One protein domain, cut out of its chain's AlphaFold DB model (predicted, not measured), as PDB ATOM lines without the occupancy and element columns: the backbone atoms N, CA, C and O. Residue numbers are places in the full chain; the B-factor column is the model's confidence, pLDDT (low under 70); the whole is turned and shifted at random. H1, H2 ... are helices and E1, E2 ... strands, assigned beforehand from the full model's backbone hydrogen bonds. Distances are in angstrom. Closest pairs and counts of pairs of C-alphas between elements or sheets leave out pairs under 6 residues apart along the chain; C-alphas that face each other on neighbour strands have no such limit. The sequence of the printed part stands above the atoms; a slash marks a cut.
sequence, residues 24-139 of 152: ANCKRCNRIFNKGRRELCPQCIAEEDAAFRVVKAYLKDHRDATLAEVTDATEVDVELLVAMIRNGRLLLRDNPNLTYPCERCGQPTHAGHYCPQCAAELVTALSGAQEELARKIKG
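AT A GLANCE: This is residues 24 to 139 of the 152 residues of an uncharacterized protein of Alicyclobacillaceae bacterium I2511 (UniProt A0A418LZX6). The model is a body of three helices with a long helical arm: the long helix H1 makes one side of the body, the short helix H2 packs on its residues 51 to 59, the short helix H3 packs on H2, and the loops of residues 87 to 115 lead from H3 to the still longer helix H4, which is apart from H1 and H2. A small looped head, residues 24 to 41 with the short strand E1, sits at the outer end of H1, and residues 123 to 139 of H4 stick out free. The printed part has 116 residues, with one named strand and four named helices in the order E1, H1, H2, H3, H4, and its class is mostly helix. The whole is loose, with a radius of gyration of the C-alphas of 19.0 A, and flat, with spans of 58 by 41 by 19 A.

IN THESE COORDINATES: The printed part begins at Ala 24. E1 is residues 32 to 34, and residues 24 to 25 pair antiparallel with its residues 32 to 33. H1 is residues 42 to 61, 29.5 A from C-alpha 42 at (-23.278, 19.440, -26.776) to C-alpha 61 at (1.301, 25.911, -11.719). H2 is residues 67 to 74, 10.5 A long, and H3 is residues 78 to 86, 12.2 A long. After 29 residues with no named element comes H4, residues 116 to 139, 35.0 A long, ending at C-alpha 139 at (-24.205, -28.575, -0.625).

HOW THE PARTS SIT: E1 pairs with no named strand and is only just apart from H1, with a closest C-alpha distance of 8.1 A. H1 touches H2 with residues 51 to 59 alone; the closest C-alphas are those of Val 55 and Thr 74, 6.2 A apart. Their lines are only just about perpendicular, at 72 degrees. H2 touches H3, with the C-alphas of Thr 71 and Val 78 closest at 6.2 A. They run opposite ways at a steep tilt of 69 degrees, only just short of about perpendicular. H1 and H3 are close but not clearly touching; their closest C-alphas, those of Phe 52 and Met 84, are 7.6 A apart. H4 touches no helix. Residues 100 to 101 pair antiparallel with residues 108 to 109. In H2, H3 and H4 every O i to N i+4 pair is within hydrogen-bond range, and in H1 15 of 16 are.

THE WHOLE: The two C-alphas farthest apart, those of Asp 61 and Gly 139, are 61.2 A apart. Without residues 123 to 139, the body of 99 residues spans 41 by 36 by 18 A. The link from H3 to H4 is long, and those from H1 to H2 and from H2 to H3 are tight. The printed part has no cut. Its mean pLDDT is 91.4, and no printed residue is under 70.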
ATOM      1  N   ALA A  24     -33.353  12.959 -26.603       93.81
ATOM      2  CA  ALA A  24     -33.359  12.892 -25.144       93.81
ATOM      3  C   ALA A  24     -33.263  14.282 -24.508       93.81
ATOM      4  O   ALA A  24     -32.886  15.259 -25.156       93.81
ATOM      5  N   ASN A  25     -33.558  14.345 -23.212       95.44
ATOM      6  CA  ASN A  25     -33.369  15.541 -22.399       95.44
ATOM      7  C   ASN A  25     -32.007  15.473 -21.703       95.44
ATOM      8  O   ASN A  25     -31.641  14.443 -21.133       95.44
ATOM      9  N   CYS A  26     -31.246  16.564 -21.754       95.44
ATOM     10  CA  CYS A  26     -29.956  16.673 -21.077       95.44
ATOM     11  C   CYS A  26     -30.123  16.518 -19.561       95.44
ATOM     12  O   CYS A  26     -30.875  17.280 -18.960       95.44
ATOM     13  N   LYS A  27     -29.358  15.628 -18.917       93.25
ATOM     14  CA  LYS A  27     -29.438  15.436 -17.454       93.25
ATOM     15  C   LYS A  27     -29.032  16.660 -16.621       93.25
ATOM     16  O   LYS A  27     -29.403  16.730 -15.459       93.25
ATOM     17  N   ARG A  28     -28.277  17.605 -17.199       91.38
ATOM     18  CA  ARG A  28     -27.791  18.813 -16.507       91.38
ATOM     19  C   ARG A  28     -28.703  20.026 -16.700       91.38
ATOM     20  O   ARG A  28     -29.018  20.703 -15.737       91.38
ATOM     21  N   CYS A  29     -29.116  20.310 -17.938       94.50
ATOM     22  CA  CYS A  29     -29.884  21.522 -18.265       94.50
ATOM     23  C   CYS A  29     -31.305  21.255 -18.782       94.50
ATOM     24  O   CYS A  29     -31.994  22.192 -19.173       94.50
ATOM     25  N   ASN A  30     -31.733  19.989 -18.852       94.31
ATOM     26  CA  ASN A  30     -33.032  19.541 -19.377       94.31
ATOM     27  C   ASN A  30     -33.361  19.939 -20.826       94.31
ATOM     28  O   ASN A  30     -34.461  19.668 -21.302       94.31
ATOM     29  N   ARG A  31     -32.418  20.515 -21.580       94.62
ATOM     30  CA  ARG A  31     -32.627  20.820 -23.000       94.62
ATOM     31  C   ARG A  31     -32.760  19.541 -23.828       94.62
ATOM     32  O   ARG A  31     -31.969  18.613 -23.662       94.62
ATOM     33  N   ILE A  32     -33.707  19.549 -24.763       94.50
ATOM     34  CA  ILE A  32     -33.894  18.500 -25.766       94.50
ATOM     35  C   ILE A  32     -32.705  18.506 -26.738       94.50
ATOM     36  O   ILE A  32     -32.316  19.558 -27.249       94.50
ATOM     37  N   PHE A  33     -32.117  17.341 -26.991       94.69
ATOM     38  CA  PHE A  33     -31.005  17.177 -27.923       94.69
ATOM     39  C   PHE A  33     -31.008  15.784 -28.564       94.69
ATOM     40  O   PHE A  33     -31.625  14.844 -28.063       94.69
ATOM     41  N   ASN A  34     -30.272  15.648 -29.666       93.56
ATOM     42  CA  ASN A  34     -30.015  14.357 -30.299       93.56
ATOM     43  C   ASN A  34     -29.004  13.572 -29.449       93.56
ATOM     44  O   ASN A  34     -27.834  13.955 -29.350       93.56
ATOM     45  N   LYS A  35     -29.459  12.490 -28.816       90.31
ATOM     46  CA  LYS A  35     -28.678  11.669 -27.890       90.31
ATOM     47  C   LYS A  35     -27.564  10.939 -28.632       90.31
ATOM     48  O   LYS A  35     -27.803  10.065 -29.461       90.31
ATOM     49  N   GLY A  36     -26.330  11.299 -28.291       88.12
ATOM     50  CA  GLY A  36     -25.134  10.556 -28.675       88.12
ATOM     51  C   GLY A  36     -24.802   9.461 -27.658       88.12
ATOM     52  O   GLY A  36     -25.677   8.825 -27.080       88.12
ATOM     53  N   ARG A  37     -23.504   9.269 -27.385       87.06
ATOM     54  CA  ARG A  37     -23.035   8.329 -26.346       87.06
ATOM     55  C   ARG A  37     -23.211   8.836 -24.911       87.06
ATOM     56  O   ARG A  37     -23.176   8.039 -23.984       87.06
ATOM     57  N   ARG A  38     -23.329  10.152 -24.722       88.38
ATOM     58  CA  ARG A  38     -23.461  10.789 -23.405       88.38
ATOM     59  C   ARG A  38     -24.891  11.268 -23.181       88.38
ATOM     60  O   ARG A  38     -25.586  11.625 -24.126       88.38
ATOM     61  N   GLU A  39     -25.283  11.342 -21.914       91.44
ATOM     62  CA  GLU A  39     -26.585  11.859 -21.457       91.44
ATOM     63  C   GLU A  39     -26.609  13.401 -21.318       91.44
ATOM     64  O   GLU A  39     -27.506  13.970 -20.692       91.44
ATOM     65  N   LEU A  40     -25.597  14.083 -21.865       92.62
ATOM     66  CA  LEU A  40     -25.426  15.533 -21.808       92.62
ATOM     67  C   LEU A  40     -25.486  16.129 -23.213       92.62
ATOM     68  O   LEU A  40     -24.958  15.547 -24.162       92.62
ATOM     69  N   CYS A  41     -26.100  17.306 -23.337       95.12
ATOM     70  CA  CYS A  41     -26.159  18.018 -24.608       95.12
ATOM     71  C   CYS A  41     -24.780  18.591 -25.003       95.12
ATOM     72  O   CYS A  41     -23.922  18.785 -24.137       95.12
ATOM     73  N   PRO A  42     -24.563  18.925 -26.292       93.88
ATOM     74  CA  PRO A  42     -23.278  19.440 -26.776       93.88
ATOM     75  C   PRO A  42     -22.776  20.685 -26.035       93.88
ATOM     76  O   PRO A  42     -21.578  20.815 -25.811       93.88
ATOM     77  N   GLN A  43     -23.684  21.573 -25.612       95.06
ATOM     78  CA  GLN A  43     -23.314  22.766 -24.851       95.06
ATOM     79  C   GLN A  43     -22.765  22.403 -23.464       95.06
ATOM     80  O   GLN A  43     -21.679  22.845 -23.114       95.06
ATOM     81  N   CYS A  44     -23.467  21.560 -22.699       93.75
ATOM     82  CA  CYS A  44     -22.992  21.150 -21.377       93.75
ATOM     83  C   CYS A  44     -21.664  20.384 -21.458       93.75
ATOM     84  O   CYS A  44     -20.819  20.546 -20.586       93.75
ATOM     85  N   ILE A  45     -21.453  19.590 -22.514       92.25
ATOM     86  CA  ILE A  45     -20.163  18.925 -22.753       92.25
ATOM     87  C   ILE A  45     -19.057  19.961 -22.996       92.25
ATOM     88  O   ILE A  45     -17.979  19.848 -22.418       92.25
ATOM     89  N   ALA A  46     -19.320  20.984 -23.814       93.94
ATOM     90  CA  ALA A  46     -18.355  22.051 -24.067       93.94
ATOM     91  C   ALA A  46     -18.023  22.851 -22.794       93.94
ATOM     92  O   ALA A  46     -16.860  23.183 -22.575       93.94
ATOM     93  N   GLU A  47     -19.012  23.109 -21.937       93.19
ATOM     94  CA  GLU A  47     -18.824  23.752 -20.629       93.19
ATOM     95  C   GLU A  47     -17.958  22.893 -19.690       93.19
ATOM     96  O   GLU A  47     -17.028  23.410 -19.074       93.19
ATOM     97  N   GLU A  48     -18.204  21.579 -19.610       91.94
ATOM     98  CA  GLU A  48     -17.355  20.657 -18.837       91.94
ATOM     99  C   GLU A  48     -15.916  20.621 -19.357       91.94
ATOM    100  O   GLU A  48     -14.965  20.585 -18.576       91.94
ATOM    101  N   ASP A  49     -15.739  20.624 -20.678       93.19
ATOM    102  CA  ASP A  49     -14.419  20.621 -21.298       93.19
ATOM    103  C   ASP A  49     -13.683  21.949 -21.086       93.19
ATOM    104  O   ASP A  49     -12.465  21.941 -20.889       93.19
ATOM    105  N   ALA A  50     -14.397  23.077 -21.089       94.56
ATOM    106  CA  ALA A  50     -13.839  24.383 -20.753       94.56
ATOM    107  C   ALA A  50     -13.395  24.432 -19.284       94.56
ATOM    108  O   ALA A  50     -12.234  24.747 -19.022       94.56
ATOM    109  N   ALA A  51     -14.260  24.021 -18.352       93.81
ATOM    110  CA  ALA A  51     -13.936  23.941 -16.928       93.81
ATOM    111  C   ALA A  51     -12.706  23.052 -16.679       93.81
ATOM    112  O   ALA A  51     -11.770  23.446 -15.989       93.81
ATOM    113  N   PHE A  52     -12.646  21.885 -17.331       94.12
ATOM    114  CA  PHE A  52     -11.497  20.986 -17.227       94.12
ATOM    115  C   PHE A  52     -10.186  21.644 -17.676       94.12
ATOM    116  O   PHE A  52      -9.147  21.444 -17.047       94.12
ATOM    117  N   ARG A  53     -10.207  22.423 -18.766       93.88
ATOM    118  CA  ARG A  53      -9.009  23.123 -19.256       93.88
ATOM    119  C   ARG A  53      -8.515  24.158 -18.252       93.88
ATOM    120  O   ARG A  53      -7.309  24.214 -18.029       93.88
ATOM    121  N   VAL A  54      -9.422  24.930 -17.653       94.69
ATOM    122  CA  VAL A  54      -9.087  25.956 -16.652       94.69
ATOM    123  C   VAL A  54      -8.470  25.308 -15.414       94.69
ATOM    124  O   VAL A  54      -7.356  25.655 -15.031       94.69
ATOM    125  N   VAL A  55      -9.129  24.287 -14.860       93.81
ATOM    126  CA  VAL A  55      -8.640  23.551 -13.684       93.81
ATOM    127  C   VAL A  55      -7.280  22.914 -13.945       93.81
ATOM    128  O   VAL A  55      -6.364  23.026 -13.132       93.81
ATOM    129  N   LYS A  56      -7.112  22.260 -15.099       92.12
ATOM    130  CA  LYS A  56      -5.843  21.628 -15.467       92.12
ATOM    131  C   LYS A  56      -4.714  22.649 -15.616       92.12
ATOM    132  O   LYS A  56      -3.579  22.333 -15.271       92.12
ATOM    133  N   ALA A  57      -5.005  23.829 -16.166       92.88
ATOM    134  CA  ALA A  57      -4.026  24.903 -16.273       92.88
ATOM    135  C   ALA A  57      -3.611  25.397 -14.881       92.88
ATOM    136  O   ALA A  57      -2.419  25.447 -14.602       92.88
ATOM    137  N   TYR A  58      -4.575  25.639 -13.991       93.56
ATOM    138  CA  TYR A  58      -4.308  26.079 -12.622       93.56
ATOM    139  C   TYR A  58      -3.455  25.073 -11.831       93.56
ATOM    140  O   TYR A  58      -2.406  25.423 -11.294       93.56
ATOM    141  N   LEU A  59      -3.830  23.790 -11.836       90.94
ATOM    142  CA  LEU A  59      -3.082  22.741 -11.129       90.94
ATOM    143  C   LEU A  59      -1.671  22.517 -11.679       90.94
ATOM    144  O   LEU A  59      -0.809  21.996 -10.978       90.94
ATOM    145  N   LYS A  60      -1.403  22.891 -12.936       90.62
ATOM    146  CA  LYS A  60      -0.052  22.793 -13.495       90.62
ATOM    147  C   LYS A  60       0.916  23.701 -12.737       90.62
ATOM    148  O   LYS A  60       2.034  23.261 -12.465       90.62
ATOM    149  N   ASP A  61       0.478  24.905 -12.391       91.50
ATOM    150  CA  ASP A  61       1.301  25.911 -11.719       91.50
ATOM    151  C   ASP A  61       1.167  25.826 -10.184       91.50
ATOM    152  O   ASP A  61       2.086  26.210  -9.461       91.50
ATOM    153  N   HIS A  62       0.080  25.223  -9.684       91.56
ATOM    154  CA  HIS A  62      -0.229  25.067  -8.260       91.56
ATOM    155  C   HIS A  62      -0.460  23.596  -7.872       91.56
ATOM    156  O   HIS A  62      -1.588  23.160  -7.649       91.56
ATOM    157  N   ARG A  63       0.626  22.817  -7.777       87.31
ATOM    158  CA  ARG A  63       0.579  21.372  -7.460       87.31
ATOM    159  C   ARG A  63       0.079  21.059  -6.047       87.31
ATOM    160  O   ARG A  63      -0.524  20.014  -5.819       87.31
ATOM    161  N   ASP A  64       0.322  21.971  -5.113       89.38
ATOM    162  CA  ASP A  64      -0.038  21.805  -3.702       89.38
ATOM    163  C   ASP A  64      -1.430  22.360  -3.372       89.38
ATOM    164  O   ASP A  64      -1.805  22.399  -2.200       89.38
ATOM    165  N   ALA A  65      -2.200  22.773  -4.387       91.25
ATOM    166  CA  ALA A  65      -3.518  23.353  -4.192       91.25
ATOM    167  C   ALA A  65      -4.520  22.337  -3.619       91.25
ATOM    168  O   ALA A  65      -4.596  21.174  -4.032       91.25
ATOM    169  N   THR A  66      -5.327  22.811  -2.681       91.88
ATOM    170  CA  THR A  66      -6.461  22.088  -2.105       91.88
ATOM    171  C   THR A  66      -7.701  22.211  -2.986       91.88
ATOM    172  O   THR A  66      -7.803  23.088  -3.843       91.88
ATOM    173  N   LEU A  67      -8.694  21.349  -2.755       90.88
ATOM    174  CA  LEU A  67      -9.965  21.392  -3.485       90.88
ATOM    175  C   LEU A  67     -10.649  22.769  -3.380       90.88
ATOM    176  O   LEU A  67     -11.169  23.261  -4.375       90.88
ATOM    177  N   ALA A  68     -10.598  23.392  -2.197       90.88
ATOM    178  CA  ALA A  68     -11.173  24.713  -1.952       90.88
ATOM    179  C   ALA A  68     -10.444  25.808  -2.744       90.88
ATOM    180  O   ALA A  68     -11.083  26.562  -3.468       90.88
ATOM    181  N   GLU A  69      -9.109  25.832  -2.704       92.81
ATOM    182  CA  GLU A  69      -8.311  26.815  -3.452       92.81
ATOM    183  C   GLU A  69      -8.512  26.698  -4.965       92.81
ATOM    184  O   GLU A  69      -8.545  27.705  -5.670       92.81
ATOM    185  N   VAL A  70      -8.660  25.475  -5.485       93.00
ATOM    186  CA  VAL A  70      -8.962  25.258  -6.905       93.00
ATOM    187  C   VAL A  70     -10.350  25.794  -7.244       93.00
ATOM    188  O   VAL A  70     -10.495  26.468  -8.261       93.00
ATOM    189  N   THR A  71     -11.365  25.521  -6.422       93.94
ATOM    190  CA  THR A  71     -12.720  26.057  -6.629       93.94
ATOM    191  C   THR A  71     -12.725  27.581  -6.606       93.94
ATOM    192  O   THR A  71     -13.260  28.187  -7.532       93.94
ATOM    193  N   ASP A  72     -12.068  28.190  -5.622       93.81
ATOM    194  CA  ASP A  72     -12.016  29.645  -5.469       93.81
ATOM    195  C   ASP A  72     -11.277  30.317  -6.635       93.81
ATOM    196  O   ASP A  72     -11.704  31.360  -7.123       93.81
ATOM    197  N   ALA A  73     -10.191  29.713  -7.130       93.31
ATOM    198  CA  ALA A  73      -9.400  30.285  -8.219       93.31
ATOM    199  C   ALA A  73      -9.998  30.047  -9.614       93.31
ATOM    200  O   ALA A  73      -9.767  30.840 -10.528       93.31
ATOM    201  N   THR A  74     -10.707  28.935  -9.815       93.06
ATOM    202  CA  THR A  74     -11.211  28.531 -11.141       93.06
ATOM    203  C   THR A  74     -12.699  28.799 -11.334       93.06
ATOM    204  O   THR A  74     -13.190  28.633 -12.450       93.06
ATOM    205  N   GLU A  75     -13.408  29.186 -10.267       93.06
ATOM    206  CA  GLU A  75     -14.869  29.332 -10.211       93.06
ATOM    207  C   GLU A  75     -15.621  28.058 -10.644       93.06
ATOM    208  O   GLU A  75     -16.781  28.090 -11.062       93.06
ATOM    209  N   VAL A  76     -14.956  26.901 -10.557       93.00
ATOM    210  CA  VAL A  76     -15.544  25.602 -10.879       93.00
ATOM    211  C   VAL A  76     -16.112  24.967  -9.620       93.00
ATOM    212  O   VAL A  76     -15.417  24.800  -8.618       93.00
ATOM    213  N   ASP A  77     -17.374  24.547  -9.714       92.25
ATOM    214  CA  ASP A  77     -18.082  23.857  -8.640       92.25
ATOM    215  C   ASP A  77     -17.316  22.617  -8.140       92.25
ATOM    216  O   ASP A  77     -16.789  21.815  -8.924       92.25
ATOM    217  N   VAL A  78     -17.297  22.447  -6.816       91.44
ATOM    218  CA  VAL A  78     -16.689  21.309  -6.121       91.44
ATOM    219  C   VAL A  78     -17.228  19.980  -6.653       91.44
ATOM    220  O   VAL A  78     -16.452  19.051  -6.884       91.44
ATOM    221  N   GLU A  79     -18.530  19.869  -6.910       89.81
ATOM    222  CA  GLU A  79     -19.146  18.652  -7.446       89.81
ATOM    223  C   GLU A  79     -18.572  18.286  -8.816       89.81
ATOM    224  O   GLU A  79     -18.283  17.114  -9.089       89.81
ATOM    225  N   LEU A  80     -18.346  19.290  -9.669       90.75
ATOM    226  CA  LEU A  80     -17.780  19.080 -10.995       90.75
ATOM    227  C   LEU A  80     -16.303  18.664 -10.910       90.75
ATOM    228  O   LEU A  80     -15.890  17.750 -11.626       90.75
ATOM    229  N   LEU A  81     -15.524  19.265 -10.007       91.94
ATOM    230  CA  LEU A  81     -14.137  18.861  -9.735       91.94
ATOM    231  C   LEU A  81     -14.050  17.412  -9.250       91.94
ATOM    232  O   LEU A  81     -13.291  16.610  -9.802       91.94
ATOM    233  N   VAL A  82     -14.869  17.053  -8.262       91.12
ATOM    234  CA  VAL A  82     -14.947  15.688  -7.725       91.12
ATOM    235  C   VAL A  82     -15.336  14.702  -8.831       91.12
ATOM    236  O   VAL A  82     -14.729  13.636  -8.951       91.12
ATOM    237  N   ALA A  83     -16.284  15.063  -9.701       89.81
ATOM    238  CA  ALA A  83     -16.656  14.248 -10.854       89.81
ATOM    239  C   ALA A  83     -15.505  14.095 -11.867       89.81
ATOM    240  O   ALA A  83     -15.310  13.005 -12.410       89.81
ATOM    241  N   MET A  84     -14.711  15.139 -12.125       90.62
ATOM    242  CA  MET A  84     -13.535  15.054 -13.006       90.62
ATOM    243  C   MET A  84     -12.478  14.091 -12.460       90.62
ATOM    244  O   MET A  84     -11.904  13.316 -13.233       90.62
ATOM    245  N   ILE A  85     -12.253  14.119 -11.146       90.44
ATOM    246  CA  ILE A  85     -11.333  13.212 -10.455       90.44
ATOM    247  C   ILE A  85     -11.837  11.767 -10.554       90.44
ATOM    248  O   ILE A  85     -11.115  10.886 -11.022       90.44
ATOM    249  N   ARG A  86     -13.103  11.524 -10.196       88.06
ATOM    250  CA  ARG A  86     -13.719  10.184 -10.208       88.06
ATOM    251  C   ARG A  86     -13.773   9.559 -11.598       88.06
ATOM    252  O   ARG A  86     -13.507   8.375 -11.754       88.06
ATOM    253  N   ASN A  87     -14.041  10.362 -12.624       87.81
ATOM    254  CA  ASN A  87     -14.053   9.902 -14.014       87.81
ATOM    255  C   ASN A  87     -12.642   9.695 -14.600       87.81
ATOM    256  O   ASN A  87     -12.514   9.399 -15.789       87.81
ATOM    257  N   GLY A  88     -11.580   9.901 -13.813       86.69
ATOM    258  CA  GLY A  88     -10.193   9.733 -14.248       86.69
ATOM    259  C   GLY A  88      -9.719  10.790 -15.246       86.69
ATOM    260  O   GLY A  88      -8.691  10.603 -15.894       86.69
ATOM    261  N   ARG A  89     -10.450  11.904 -15.394       86.12
ATOM    262  CA  ARG A  89     -10.024  13.025 -16.249       86.12
ATOM    263  C   ARG A  89      -8.876  13.800 -15.604       86.12
ATOM    264  O   ARG A  89      -8.044  14.350 -16.322       86.12
ATOM    265  N   LEU A  90      -8.838  13.841 -14.271       87.12
ATOM    266  CA  LEU A  90      -7.842  14.551 -13.476       87.12
ATOM    267  C   LEU A  90      -7.017  13.563 -12.647       87.12
ATOM    268  O   LEU A  90      -7.570  12.774 -11.885       87.12
ATOM    269  N   LEU A  91      -5.693  13.585 -12.820       82.25
ATOM    270  CA  LEU A  91      -4.786  12.670 -12.128       82.25
ATOM    271  C   LEU A  91      -4.294  13.290 -10.818       82.25
ATOM    272  O   LEU A  91      -3.721  14.376 -10.794       82.25
ATOM    273  N   LEU A  92      -4.483  12.545  -9.735       84.75
ATOM    274  CA  LEU A  92      -4.133  12.957  -8.376       84.75
ATOM    275  C   LEU A  92      -2.645  12.776  -8.052       84.75
ATOM    276  O   LEU A  92      -2.145  13.407  -7.130       84.75
ATOM    277  N   ARG A  93      -1.917  11.940  -8.810       83.25
ATOM    278  CA  ARG A  93      -0.507  11.593  -8.533       83.25
ATOM    279  C   ARG A  93       0.409  12.810  -8.404       83.25
ATOM    280  O   ARG A  93       1.327  12.777  -7.596       83.25
ATOM    281  N   ASP A  94       0.133  13.853  -9.179       81.06
ATOM    282  CA  ASP A  94       0.936  15.074  -9.201       81.06
ATOM    283  C   ASP A  94       0.408  16.162  -8.247       81.06
ATOM    284  O   ASP A  94       1.009  17.228  -8.180       81.06
ATOM    285  N   ASN A  95      -0.705  15.913  -7.539       85.81
ATOM    286  CA  ASN A  95      -1.426  16.895  -6.720       85.81
ATOM    287  C   ASN A  95      -1.779  16.305  -5.335       85.81
ATOM    288  O   ASN A  95      -2.924  15.900  -5.122       85.81
ATOM    289  N   PRO A  96      -0.820  16.188  -4.397       85.12
ATOM    290  CA  PRO A  96      -0.988  15.426  -3.151       85.12
ATOM    291  C   PRO A  96      -2.054  15.990  -2.196       85.12
ATOM    292  O   PRO A  96      -2.710  15.219  -1.499       85.12
ATOM    293  N   ASN A  97      -2.275  17.307  -2.192       89.50
ATOM    294  CA  ASN A  97      -3.242  17.967  -1.302       89.50
ATOM    295  C   ASN A  97      -4.680  17.966  -1.845       89.50
ATOM    296  O   ASN A  97      -5.617  18.390  -1.162       89.50
ATOM    297  N   LEU A  98      -4.882  17.473  -3.069       89.44
ATOM    298  CA  LEU A  98      -6.185  17.457  -3.716       89.44
ATOM    299  C   LEU A  98      -7.011  16.250  -3.246       89.44
ATOM    300  O   LEU A  98      -7.113  15.235  -3.929       89.44
ATOM    301  N   THR A  99      -7.597  16.346  -2.055       91.38
ATOM    302  CA  THR A  99      -8.470  15.299  -1.499       91.38
ATOM    303  C   THR A  99      -9.950  15.573  -1.764       91.38
ATOM    304  O   THR A  99     -10.369  16.727  -1.839       91.38
ATOM    305  N   TYR A 100     -10.759  14.518  -1.855       91.75
ATOM    306  CA  TYR A 100     -12.208  14.583  -2.085       91.75
ATOM    307  C   TYR A 100     -12.947  13.554  -1.214       91.75
ATOM    308  O   TYR A 100     -12.334  12.588  -0.759       91.75
ATOM    309  N   PRO A 101     -14.253  13.725  -0.943       92.31
ATOM    310  CA  PRO A 101     -14.973  12.839  -0.031       92.31
ATOM    311  C   PRO A 101     -15.195  11.432  -0.612       92.31
ATOM    312  O   PRO A 101     -15.625  11.267  -1.763       92.31
ATOM    313  N   CYS A 102     -14.955  10.417   0.225       93.81
ATOM    314  CA  CYS A 102     -15.316   9.016  -0.004       93.81
ATOM    315  C   CYS A 102     -16.836   8.863  -0.164       93.81
ATOM    316  O   CYS A 102     -17.596   9.349   0.673       93.81
ATOM    317  N   GLU A 103     -17.289   8.115  -1.175       91.56
ATOM    318  CA  GLU A 103     -18.727   7.933  -1.450       91.56
ATOM    319  C   GLU A 103     -19.480   7.166  -0.351       91.56
ATOM    320  O   GLU A 103     -20.692   7.308  -0.226       91.56
ATOM    321  N   ARG A 104     -18.774   6.368   0.460       93.19
ATOM    322  CA  ARG A 104     -19.385   5.548   1.517       93.19
ATOM    323  C   ARG A 104     -19.382   6.218   2.891       93.19
ATOM    324  O   ARG A 104     -20.377   6.137   3.597       93.19
ATOM    325  N   CYS A 105     -18.264   6.822   3.295       94.75
ATOM    326  CA  CYS A 105     -18.084   7.341   4.659       94.75
ATOM    327  C   CYS A 105     -17.803   8.847   4.737       94.75
ATOM    328  O   CYS A 105     -17.680   9.375   5.837       94.75
ATOM    329  N   GLY A 106     -17.649   9.537   3.602       92.31
ATOM    330  CA  GLY A 106     -17.374  10.976   3.550       92.31
ATOM    331  C   GLY A 106     -15.952  11.395   3.936       92.31
ATOM    332  O   GLY A 106     -15.597  12.550   3.732       92.31
ATOM    333  N   GLN A 107     -15.113  10.484   4.442       93.75
ATOM    334  CA  GLN A 107     -13.717  10.791   4.772       93.75
ATOM    335  C   GLN A 107     -12.936  11.254   3.529       93.75
ATOM    336  O   GLN A 107     -13.160  10.702   2.442       93.75
ATOM    337  N   PRO A 108     -12.011  12.223   3.669       91.44
ATOM    338  CA  PRO A 108     -11.183  12.679   2.562       91.44
ATOM    339  C   PRO A 108     -10.316  11.529   2.043       91.44
ATOM    340  O   PRO A 108      -9.651  10.824   2.802       91.44
ATOM    341  N   THR A 109     -10.344  11.324   0.731       92.25
ATOM    342  CA  THR A 109      -9.544  10.330   0.022       92.25
ATOM    343  C   THR A 109      -8.775  10.987  -1.116       92.25
ATOM    344  O   THR A 109      -9.194  11.993  -1.688       92.25
ATOM    345  N   HIS A 110      -7.634  10.387  -1.437       88.50
ATOM    346  CA  HIS A 110      -6.788  10.718  -2.586       88.50
ATOM    347  C   HIS A 110      -6.746   9.560  -3.600       88.50
ATOM    348  O   HIS A 110      -5.952   9.543  -4.534       88.50
ATOM    349  N   ALA A 111      -7.586   8.541  -3.408       81.56
ATOM    350  CA  ALA A 111      -7.584   7.338  -4.228       81.56
ATOM    351  C   ALA A 111      -9.006   6.831  -4.491       81.56
ATOM    352  O   ALA A 111      -9.791   6.653  -3.560       81.56
ATOM    353  N   GLY A 112      -9.304   6.540  -5.763       85.19
ATOM    354  CA  GLY A 112     -10.515   5.834  -6.205       85.19
ATOM    355  C   GLY A 112     -11.844   6.469  -5.772       85.19
ATOM    356  O   GLY A 112     -11.923   7.642  -5.445       85.19
ATOM    357  N   HIS A 113     -12.929   5.699  -5.770       89.56
ATOM    358  CA  HIS A 113     -14.227   6.180  -5.262       89.56
ATOM    359  C   HIS A 113     -14.355   6.066  -3.734       89.56
ATOM    360  O   HIS A 113     -15.170   6.748  -3.108       89.56
ATOM    361  N   TYR A 114     -13.534   5.206  -3.131       92.81
ATOM    362  CA  TYR A 114     -13.605   4.837  -1.725       92.81
ATOM    363  C   TYR A 114     -12.256   5.055  -1.052       92.81
ATOM    364  O   TYR A 114     -11.215   4.776  -1.644       92.81
ATOM    365  N   CYS A 115     -12.273   5.492   0.207       94.31
ATOM    366  CA  CYS A 115     -11.059   5.530   1.014       94.31
ATOM    367  C   CYS A 115     -10.487   4.107   1.214       94.31
ATOM    368  O   CYS A 115     -11.235   3.126   1.109       94.31
ATOM    369  N   PRO A 116      -9.188   3.970   1.549       93.19
ATOM    370  CA  PRO A 116      -8.534   2.665   1.693       93.19
ATOM    371  C   PRO A 116      -9.258   1.715   2.653       93.19
ATOM    372  O   PRO A 116      -9.372   0.523   2.375       93.19
ATOM    373  N   GLN A 117      -9.812   2.250   3.743       95.06
ATOM    374  CA  GLN A 117     -10.584   1.476   4.711       95.06
ATOM    375  C   GLN A 117     -11.883   0.927   4.104       95.06
ATOM    376  O   GLN A 117     -12.129  -0.277   4.153       95.06
ATOM    377  N   CYS A 118     -12.704   1.785   3.489       95.75
ATOM    378  CA  CYS A 118     -13.954   1.346   2.868       95.75
ATOM    379  C   CYS A 118     -13.710   0.360   1.722       95.75
ATOM    380  O   CYS A 118     -14.497  -0.569   1.558       95.75
ATOM    381  N   ALA A 119     -12.635   0.546   0.952       94.06
ATOM    382  CA  ALA A 119     -12.240  -0.386  -0.098       94.06
ATOM    383  C   ALA A 119     -11.848  -1.757   0.476       94.06
ATOM    384  O   ALA A 119     -12.321  -2.775  -0.025       94.06
ATOM    385  N   ALA A 120     -11.048  -1.796   1.546       94.81
ATOM    386  CA  ALA A 120     -10.656  -3.043   2.203       94.81
ATOM    387  C   ALA A 120     -11.872  -3.809   2.747       94.81
ATOM    388  O   ALA A 120     -12.028  -4.996   2.471       94.81
ATOM    389  N   GLU A 121     -12.780  -3.118   3.439       95.44
ATOM    390  CA  GLU A 121     -14.019  -3.717   3.947       95.44
ATOM    391  C   GLU A 121     -14.892  -4.303   2.828       95.44
ATOM    392  O   GLU A 121     -15.446  -5.391   2.983       95.44
ATOM    393  N   LEU A 122     -15.003  -3.604   1.692       94.38
ATOM    394  CA  LEU A 122     -15.754  -4.089   0.530       94.38
ATOM    395  C   LEU A 122     -15.136  -5.364  -0.050       94.38
ATOM    396  O   LEU A 122     -15.866  -6.299  -0.378       94.38
ATOM    397  N   VAL A 123     -13.806  -5.421  -0.153       95.06
ATOM    398  CA  VAL A 123     -13.090  -6.614  -0.630       95.06
ATOM    399  C   VAL A 123     -13.333  -7.794   0.309       95.06
ATOM    400  O   VAL A 123     -13.684  -8.875  -0.160       95.06
ATOM    401  N   THR A 124     -13.220  -7.587   1.624       95.88
ATOM    402  CA  THR A 124     -13.464  -8.637   2.625       95.88
ATOM    403  C   THR A 124     -14.915  -9.123   2.616       95.88
ATOM    404  O   THR A 124     -15.169 -10.326   2.692       95.88
ATOM    405  N   ALA A 125     -15.882  -8.210   2.497       94.00
ATOM    406  CA  ALA A 125     -17.295  -8.573   2.411       94.00
ATOM    407  C   ALA A 125     -17.587  -9.403   1.151       94.00
ATOM    408  O   ALA A 125     -18.306 -10.402   1.215       94.00
ATOM    409  N   LEU A 126     -16.994  -9.024   0.014       95.62
ATOM    410  CA  LEU A 126     -17.161  -9.747  -1.243       95.62
ATOM    411  C   LEU A 126     -16.539 -11.147  -1.183       95.62
ATOM    412  O   LEU A 126     -17.193 -12.107  -1.590       95.62
ATOM    413  N   SER A 127     -15.321 -11.285  -0.652       94.69
ATOM    414  CA  SER A 127     -14.665 -12.593  -0.530       94.69
ATOM    415  C   SER A 127     -15.443 -13.534   0.391       94.69
ATOM    416  O   SER A 127     -15.664 -14.693   0.040       94.69
ATOM    417  N   GLY A 128     -15.947 -13.032   1.524       94.44
ATOM    418  CA  GLY A 128     -16.782 -13.823   2.433       94.44
ATOM    419  C   GLY A 128     -18.074 -14.315   1.771       94.44
ATOM    420  O   GLY A 128     -18.411 -15.497   1.861       94.44
ATOM    421  N   ALA A 129     -18.764 -13.439   1.035       93.69
ATOM    422  CA  ALA A 129     -19.976 -13.807   0.304       93.69
ATOM    423  C   ALA A 129     -19.707 -14.849  -0.800       93.69
ATOM    424  O   ALA A 129     -20.510 -15.763  -1.003       93.69
ATOM    425  N   GLN A 130     -18.571 -14.744  -1.499       94.38
ATOM    426  CA  GLN A 130     -18.156 -15.717  -2.514       94.38
ATOM    427  C   GLN A 130     -17.907 -17.104  -1.913       94.38
ATOM    428  O   GLN A 130     -18.367 -18.104  -2.469       94.38
ATOM    429  N   GLU A 131     -17.223 -17.181  -0.771       93.88
ATOM    430  CA  GLU A 131     -16.989 -18.449  -0.074       93.88
ATOM    431  C   GLU A 131     -18.291 -19.089   0.414       93.88
ATOM    432  O   GLU A 131     -18.488 -20.298   0.257       93.88
ATOM    433  N   GLU A 132     -19.202 -18.294   0.976       93.38
ATOM    434  CA  GLU A 132     -20.505 -18.782   1.425       93.38
ATOM    435  C   GLU A 132     -21.330 -19.324   0.251       93.38
ATOM    436  O   GLU A 132     -21.911 -20.412   0.339       93.38
ATOM    437  N   LEU A 133     -21.335 -18.611  -0.879       92.31
ATOM    438  CA  LEU A 133     -22.000 -19.059  -2.097       92.31
ATOM    439  C   LEU A 133     -21.382 -20.363  -2.621       92.31
ATOM    440  O   LEU A 133     -22.114 -21.300  -2.942       92.31
ATOM    441  N   ALA A 134     -20.051 -20.471  -2.636       91.38
ATOM    442  CA  ALA A 134     -19.348 -21.681  -3.059       91.38
ATOM    443  C   ALA A 134     -19.677 -22.894  -2.168       91.38
ATOM    444  O   ALA A 134     -19.845 -24.007  -2.673       91.38
ATOM    445  N   ARG A 135     -19.825 -22.694  -0.849       90.94
ATOM    446  CA  ARG A 135     -20.276 -23.746   0.082       90.94
ATOM    447  C   ARG A 135     -21.722 -24.167  -0.195       90.94
ATOM    448  O   ARG A 135     -22.002 -25.364  -0.229       90.94
ATOM    449  N   LYS A 136     -22.627 -23.211  -0.431       89.00
ATOM    450  CA  LYS A 136     -24.044 -23.492  -0.741       89.00
ATOM    451  C   LYS A 136     -24.222 -24.242  -2.062       89.00
ATOM    452  O   LYS A 136     -25.083 -25.114  -2.132       89.00
ATOM    453  N   ILE A 137     -23.414 -23.934  -3.080       87.25
ATOM    454  CA  ILE A 137     -23.429 -24.652  -4.366       87.25
ATOM    455  C   ILE A 137     -23.023 -26.119  -4.153       87.25
ATOM    456  O   ILE A 137     -23.804 -27.006  -4.477       87.25
ATOM    457  N   LYS A 138     -21.889 -26.380  -3.481       80.81
ATOM    458  CA  LYS A 138     -21.438 -27.752  -3.168       80.81
ATOM    459  C   LYS A 138     -22.455 -28.561  -2.353       80.81
ATOM    460  O   LYS A 138     -22.576 -29.765  -2.541       80.81
ATOM    461  N   GLY A 139     -23.179 -27.914  -1.437       70.44
ATOM    462  CA  GLY A 139     -24.205 -28.575  -0.625       70.44
ATOM    463  C   GLY A 139     -25.428 -29.045  -1.422       70.44
ATOM    464  O   GLY A 139     -26.042 -30.036  -1.042       70.44
TER     465      GLY A 139